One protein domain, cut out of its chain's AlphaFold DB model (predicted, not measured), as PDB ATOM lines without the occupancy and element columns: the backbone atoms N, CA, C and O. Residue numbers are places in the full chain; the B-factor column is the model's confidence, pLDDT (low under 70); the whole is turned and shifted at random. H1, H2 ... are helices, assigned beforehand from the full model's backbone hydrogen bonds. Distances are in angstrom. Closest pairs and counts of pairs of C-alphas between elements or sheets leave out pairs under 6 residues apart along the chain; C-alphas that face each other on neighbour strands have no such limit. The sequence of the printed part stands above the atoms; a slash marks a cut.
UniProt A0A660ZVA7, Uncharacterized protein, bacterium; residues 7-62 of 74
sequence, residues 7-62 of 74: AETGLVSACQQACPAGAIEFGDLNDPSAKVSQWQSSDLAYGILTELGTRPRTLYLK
ATOM      1  N   ALA A   7      20.278  34.921  -0.229       70.31
ATOM      2  CA  ALA A   7      20.266  34.876   1.233       70.31
ATOM      3  C   ALA A   7      19.955  33.470   1.789       70.31
ATOM      4  O   ALA A   7      20.497  33.071   2.815       70.31
ATOM      5  N   GLU A   8      19.142  32.681   1.083       65.94
ATOM      6  CA  GLU A   8      18.732  31.336   1.503       65.94
ATOM      7  C   GLU A   8      19.718  30.241   1.057       65.94
ATOM      8  O   GLU A   8      19.599  29.089   1.471       65.94
ATOM      9  N   THR A   9      20.710  30.567   0.216       74.88
ATOM     10  CA  THR A   9      21.659  29.578  -0.338       74.88
ATOM     11  C   THR A   9      22.752  29.149   0.627       74.88
ATOM     12  O   THR A   9      23.382  28.117   0.394       74.88
ATOM     13  N   GLY A  10      23.005  29.922   1.689       76.56
ATOM     14  CA  GLY A  10      24.132  29.670   2.588       76.56
ATOM     15  C   GLY A  10      25.483  29.682   1.861       76.56
ATOM     16  O   GLY A  10      26.384  28.936   2.238       76.56
ATOM     17  N   LEU A  11      25.614  30.473   0.789       87.12
ATOM     18  CA  LEU A  11      26.845  30.594   0.010       87.12
ATOM     19  C   LEU A  11      27.994  31.101   0.887       87.12
ATOM     20  O   LEU A  11      27.981  32.236   1.354       87.12
ATOM     21  N   VAL A  12      29.023  30.268   1.040       92.56
ATOM     22  CA  VAL A  12      30.266  30.617   1.731       92.56
ATOM     23  C   VAL A  12      31.420  30.443   0.753       92.56
ATOM     24  O   VAL A  12      31.597  29.379   0.160       92.56
ATOM     25  N   SER A  13      32.209  31.500   0.562       94.81
ATOM     26  CA  SER A  13      33.392  31.427  -0.301       94.81
ATOM     27  C   SER A  13      34.505  30.603   0.356       94.81
ATOM     28  O   SER A  13      34.623  30.571   1.581       94.81
ATOM     29  N   ALA A  14      35.382  29.992  -0.447       97.25
ATOM     30  CA  ALA A  14      36.505  29.209   0.077       97.25
ATOM     31  C   ALA A  14      37.393  30.028   1.032       97.25
ATOM     32  O   ALA A  14      37.780  29.542   2.088       97.25
ATOM     33  N   CYS A  15      37.669  31.294   0.702       97.56
ATOM     34  CA  CYS A  15      38.490  32.171   1.539       97.56
ATOM     35  C   CYS A  15      37.806  32.530   2.868       97.56
ATOM     36  O   CYS A  15      38.476  32.601   3.894       97.56
ATOM     37  N   GLN A  16      36.483  32.729   2.864       96.69
ATOM     38  CA  GLN A  16      35.704  32.931   4.090       96.69
ATOM     39  C   GLN A  16      35.703  31.670   4.955       96.69
ATOM     40  O   GLN A  16      35.972  31.756   6.149       96.69
ATOM     41  N   GLN A  17      35.465  30.504   4.351       97.06
ATOM     42  CA  GLN A  17      35.452  29.224   5.060       97.06
ATOM     43  C   GLN A  17      36.826  28.877   5.652       97.06
ATOM     44  O   GLN A  17      36.911  28.345   6.755       97.06
ATOM     45  N   ALA A  18      37.901  29.176   4.922       98.19
ATOM     46  CA  ALA A  18      39.262  28.862   5.335       98.19
ATOM     47  C   ALA A  18      39.812  29.811   6.409       98.19
ATOM     48  O   ALA A  18      40.822  29.488   7.031       98.19
ATOM     49  N   CYS A  19      39.208  30.987   6.617       97.50
ATOM     50  CA  CYS A  19      39.734  31.993   7.534       97.50
ATOM     51  C   CYS A  19      39.244  31.748   8.972       97.50
ATOM     52  O   CYS A  19      38.107  32.097   9.293       97.50
ATOM     53  N   PRO A  20      40.096  31.259   9.894       97.75
ATOM     54  CA  PRO A  20      39.672  30.998  11.271       97.75
ATOM     55  C   PRO A  20      39.348  32.281  12.047       97.75
ATOM     56  O   PRO A  20      38.592  32.250  13.011       97.75
ATOM     57  N   ALA A  21      39.911  33.419  11.631       97.56
ATOM     58  CA  ALA A  21      39.685  34.710  12.272       97.56
ATOM     59  C   ALA A  21      38.348  35.362  11.877       97.56
ATOM     60  O   ALA A  21      37.993  36.394  12.439       97.56
ATOM     61  N   GLY A  22      37.633  34.813  10.885       95.81
ATOM     62  CA  GLY A  22      36.401  35.417  10.371       95.81
ATOM     63  C   GLY A  22      36.624  36.784   9.719       95.81
ATOM     64  O   GLY A  22      35.763  37.652   9.814       95.81
ATOM     65  N   ALA A  23      37.790  36.998   9.098       97.25
ATOM     66  CA  ALA A  23      38.184  38.296   8.546       97.25
ATOM     67  C   ALA A  23      37.516  38.635   7.201       97.25
ATOM     68  O   ALA A  23      37.527  39.791   6.785       97.25
ATOM     69  N   ILE A  24      36.971  37.637   6.503       97.25
ATOM     70  CA  ILE A  24      36.353  37.788   5.184       97.25
ATOM     71  C   ILE A  24      34.870  37.470   5.326       97.25
ATOM     72  O   ILE A  24      34.525  36.386   5.784       97.25
ATOM     73  N   GLU A  25      34.011  38.392   4.898       96.12
ATOM     74  CA  GLU A  25      32.562  38.202   4.851       96.12
ATOM     75  C   GLU A  25      32.081  38.350   3.406       96.12
ATOM     76  O   GLU A  25      32.388  39.342   2.740       96.12
ATOM     77  N   PHE A  26      31.345  37.354   2.917       94.56
ATOM     78  CA  PHE A  26      30.757  37.342   1.583       94.56
ATOM     79  C   PHE A  26      29.233  37.284   1.699       94.56
ATOM     80  O   PHE A  26      28.701  36.586   2.556       94.56
ATOM     81  N   GLY A  27      28.521  38.004   0.833       92.25
ATOM     82  CA  GLY A  27      27.061  38.022   0.848       92.25
ATOM     83  C   GLY A  27      26.463  38.996  -0.163       92.25
ATOM     84  O   GLY A  27      27.179  39.579  -0.981       92.25
ATOM     85  N   ASP A  28      25.145  39.164  -0.091       91.81
ATOM     86  CA  ASP A  28      24.390  40.075  -0.951       91.81
ATOM     87  C   ASP A  28      24.386  41.500  -0.378       91.81
ATOM     88  O   ASP A  28      23.955  41.724   0.748       91.81
ATOM     89  N   LEU A  29      24.841  42.467  -1.177       92.31
ATOM     90  CA  LEU A  29      24.848  43.887  -0.809       92.31
ATOM     91  C   LEU A  29      23.473  44.549  -0.930       92.31
ATOM     92  O   LEU A  29      23.282  45.651  -0.418       92.31
ATOM     93  N   ASN A  30      22.525  43.911  -1.619       91.88
ATOM     94  CA  ASN A  30      21.151  44.401  -1.702       91.88
ATOM     95  C   ASN A  30      20.332  44.039  -0.459       91.88
ATOM     96  O   ASN A  30      19.257  44.603  -0.271       91.88
ATOM     97  N   ASP A  31      20.825  43.122   0.379       91.62
ATOM     98  CA  ASP A  31      20.230  42.782   1.665       91.62
ATOM     99  C   ASP A  31      20.872  43.638   2.776       91.62
ATOM    100  O   ASP A  31      22.028  43.406   3.144       91.62
ATOM    101  N   PRO A  32      20.156  44.620   3.357       91.88
ATOM    102  CA  PRO A  32      20.698  45.462   4.424       91.88
ATOM    103  C   PRO A  32      20.950  44.695   5.727       91.88
ATOM    104  O   PRO A  32      21.723  45.149   6.572       91.88
ATOM    105  N   SER A  33      20.291  43.547   5.910       91.44
ATOM    106  CA  SER A  33      20.471  42.700   7.089       91.44
ATOM    107  C   SER A  33      21.736  41.844   7.001       91.44
ATOM    108  O   SER A  33      22.249  41.412   8.035       91.44
ATOM    109  N   ALA A  34      22.298  41.666   5.799       92.25
ATOM    110  CA  ALA A  34      23.521  40.908   5.596       92.25
ATOM    111  C   ALA A  34      24.720  41.569   6.293       92.25
ATOM    112  O   ALA A  34      24.930  42.785   6.251       92.25
ATOM    113  N   LYS A  35      25.574  40.739   6.896       93.94
ATOM    114  CA  LYS A  35      26.754  41.197   7.640       93.94
ATOM    115  C   LYS A  35      27.748  41.960   6.757       93.94
ATOM    116  O   LYS A  35      28.322  42.948   7.207       93.94
ATOM    117  N   VAL A  36      27.900  41.563   5.491       95.31
ATOM    118  CA  VAL A  36      28.736  42.289   4.522       95.31
ATOM    119  C   VAL A  36      28.216  43.710   4.270       95.31
ATOM    120  O   VAL A  36      29.017  44.640   4.234       95.31
ATOM    121  N   SER A  37      26.897  43.908   4.181       95.69
ATOM    122  CA  SER A  37      26.276  45.226   3.981       95.69
ATOM    123  C   SER A  37      26.536  46.146   5.171       95.69
ATOM    124  O   SER A  37      26.922  47.299   4.990       95.69
ATOM    125  N   GLN A  38      26.427  45.609   6.389       96.50
ATOM    126  CA  GLN A  38      26.761  46.330   7.624       96.50
ATOM    127  C   GLN A  38      28.257  46.666   7.719       96.50
ATOM    128  O   GLN A  38      28.637  47.718   8.227       96.50
ATOM    129  N   TRP A  39      29.136  45.784   7.236       97.44
ATOM    130  CA  TRP A  39      30.574  46.053   7.211       97.44
ATOM    131  C   TRP A  39      30.934  47.126   6.188       97.44
ATOM    132  O   TRP A  39      31.770  47.977   6.485       97.44
ATOM    133  N   GLN A  40      30.292  47.133   5.017       96.50
ATOM    134  CA  GLN A  40      30.517  48.169   4.006       96.50
ATOM    135  C   GLN A  40      30.038  49.557   4.448       96.50
ATOM    136  O   GLN A  40      30.609  50.548   3.999       96.50
ATOM    137  N   SER A  41      29.039  49.642   5.331       96.44
ATOM    138  CA  SER A  41      28.568  50.915   5.892       96.44
ATOM    139  C   SER A  41      29.372  51.405   7.104       96.44
ATOM    140  O   SER A  41      29.086  52.482   7.621       96.44
ATOM    141  N   SER A  42      30.367  50.644   7.572       97.44
ATOM    142  CA  SER A  42      31.227  51.038   8.692       97.44
ATOM    143  C   SER A  42      32.143  52.214   8.335       97.44
ATOM    144  O   SER A  42      32.733  52.238   7.258       97.44
ATOM    145  N   ASP A  43      32.410  53.105   9.296       97.62
ATOM    146  CA  ASP A  43      33.424  54.173   9.171       97.62
ATOM    147  C   ASP A  43      34.852  53.645   8.918       97.62
ATOM    148  O   ASP A  43      35.761  54.368   8.480       97.62
ATOM    149  N   LEU A  44      35.080  52.363   9.218       97.75
ATOM    150  CA  LEU A  44      36.343  51.685   8.961       97.75
ATOM    151  C   LEU A  44      36.452  51.171   7.522       97.75
ATOM    152  O   LEU A  44      37.559  50.816   7.122       97.75
ATOM    153  N   ALA A  45      35.364  51.122   6.752       97.81
ATOM    154  CA  ALA A  45      35.377  50.610   5.390       97.81
ATOM    155  C   ALA A  45      36.111  51.557   4.430       97.81
ATOM    156  O   ALA A  45      35.938  52.775   4.458       97.81
ATOM    157  N   TYR A  46      36.940  50.991   3.556       97.38
ATOM    158  CA  TYR A  46      37.583  51.722   2.468       97.38
ATOM    159  C   TYR A  46      37.838  50.812   1.264       97.38
ATOM    160  O   TYR A  46      38.058  49.606   1.396       97.38
ATOM    161  N   GLY A  47      37.794  51.404   0.071       97.31
ATOM    162  CA  GLY A  47      38.176  50.736  -1.169       97.31
ATOM    163  C   GLY A  47      39.649  50.969  -1.490       97.31
ATOM    164  O   GLY A  47      40.229  51.983  -1.106       97.31
ATOM    165  N   ILE A  48      40.252  50.033  -2.217       96.62
ATOM    166  CA  ILE A  48      41.622  50.169  -2.721       96.62
ATOM    167  C   ILE A  48      41.589  50.885  -4.077       96.62
ATOM    168  O   ILE A  48      40.830  50.487  -4.961       96.62
ATOM    169  N   LEU A  49      42.435  51.910  -4.240       96.62
ATOM    170  CA  LEU A  49      42.615  52.669  -5.489       96.62
ATOM    171  C   LEU A  49      41.299  53.248  -6.048       96.62
ATOM    172  O   LEU A  49      41.029  53.197  -7.253       96.62
ATOM    173  N   THR A  50      40.432  53.761  -5.171       96.00
ATOM    174  CA  THR A  50      39.121  54.312  -5.557       96.00
ATOM    175  C   THR A  50      39.224  55.595  -6.379       96.00
ATOM    176  O   THR A  50      38.327  55.890  -7.166       96.00
ATOM    177  N   GLU A  51      40.330  56.323  -6.247       96.00
ATOM    178  CA  GLU A  51      40.671  57.515  -7.023       96.00
ATOM    179  C   GLU A  51      40.766  57.241  -8.532       96.00
ATOM    180  O   GLU A  51      40.553  58.147  -9.334       96.00
ATOM    181  N   LEU A  52      41.001  55.985  -8.929       97.75
ATOM    182  CA  LEU A  52      41.014  55.552 -10.329       97.75
ATOM    183  C   LEU A  52      39.611  55.228 -10.877       97.75
ATOM    184  O   LEU A  52      39.481  54.768 -12.007       97.75
ATOM    185  N   GLY A  53      38.548  55.416 -10.085       96.25
ATOM    186  CA  GLY A  53      37.171  55.139 -10.508       96.25
ATOM    187  C   GLY A  53      36.820  53.647 -10.592       96.25
ATOM    188  O   GLY A  53      35.839  53.285 -11.238       96.25
ATOM    189  N   THR A  54      37.587  52.780  -9.925       96.00
ATOM    190  CA  THR A  54      37.471  51.308  -9.991       96.00
ATOM    191  C   THR A  54      36.176  50.744  -9.407       96.00
ATOM    192  O   THR A  54      35.799  49.628  -9.759       96.00
ATOM    193  N   ARG A  55      35.488  51.496  -8.531       94.81
ATOM    194  CA  ARG A  55      34.242  51.088  -7.841       94.81
ATOM    195  C   ARG A  55      34.306  49.626  -7.348       94.81
ATOM    196  O   ARG A  55      33.481  48.802  -7.757       94.81
ATOM    197  N   PRO A  56      35.308  49.282  -6.515       97.06
ATOM    198  CA  PRO A  56      35.575  47.900  -6.150       97.06
ATOM    199  C   PRO A  56      34.414  47.318  -5.340       97.06
ATOM    200  O   PRO A  56      33.818  47.993  -4.505       97.06
ATOM    201  N   ARG A  57      34.107  46.036  -5.570       95.56
ATOM    202  CA  ARG A  57      33.107  45.300  -4.773       95.56
ATOM    203  C   ARG A  57      33.660  44.816  -3.438       95.56
ATOM    204  O   ARG A  57      32.907  44.682  -2.481       95.56
ATOM    205  N   THR A  58      34.965  44.578  -3.380       96.19
ATOM    206  CA  THR A  58      35.672  44.223  -2.153       96.19
ATOM    207  C   THR A  58      36.150  45.494  -1.467       96.19
ATOM    208  O   THR A  58      36.963  46.233  -2.022       96.19
ATOM    209  N   LEU A  59      35.647  45.726  -0.258       97.69
ATOM    210  CA  LEU A  59      36.133  46.764   0.642       97.69
ATOM    211  C   LEU A  59      36.892  46.119   1.802       97.69
ATOM    212  O   LEU A  59      36.657  44.960   2.148       97.69
ATOM    213  N   TYR A  60      37.790  46.888   2.401       98.00
ATOM    214  CA  TYR A  60      38.583  46.480   3.552       98.00
ATOM    215  C   TYR A  60      38.184  47.309   4.763       98.00
ATOM    216  O   TYR A  60      37.798  48.467   4.625       98.00
ATOM    217  N   LEU A  61      38.320  46.734   5.955       98.19
ATOM    218  CA  LEU A  61      38.181  47.471   7.206       98.19
ATOM    219  C   LEU A  61      39.559  47.940   7.677       98.19
ATOM    220  O   LEU A  61      40.539  47.190   7.638       98.19
ATOM    221  N   LYS A  62      39.651  49.199   8.108       97.69
ATOM    222  CA  LYS A  62      40.879  49.772   8.668       97.69
ATOM    223  C   LYS A  62      41.324  48.964   9.884       97.69
ATOM    224  O   LYS A  62      40.537  48.664  10.779       97.69
TER     225      LYS A  62
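What this domain is: This is residues 7 to 62 of the 74 residues of an uncharacterized protein of bacterium (UniProt A0A660ZVA7). This domain has little regular structure: a winding chain with the short helix H2 towards its middle, the shorter helix H1 apart from it, and a loop closed by a short antiparallel pairing of residues 45 to 46 with 60 to 61. Residues 49 to 54 of this loop stick out. The printed part has 56 residues, with H1 then H2 and no named strand; the class is all helix, though named elements hold only 11 residues. It is only just compact, close to loose, with a radius of gyration of the C-alphas of 12.1 A and spans of 34 by 24 by 19 A.

Where its parts are: H2, residues 35 to 40, is 8.7 A long, from C-alpha 35 at (26.754, 41.197, 7.640) to C-alpha 40 at (30.517, 48.169, 4.006). H1, residues 14 to 18, begins at (36.505, 29.209, 0.077).

How they stand to each other: H2 and H1 are apart. In both, every O i to N i+4 pair is within hydrogen-bond range.

The domain as a whole: The farthest C-alphas, of Glu 8 and Glu 51, are 35.2 A apart. The H1 to H2 link is long, 16 residues. The printed part has no cut; residue 8 is under pLDDT 70.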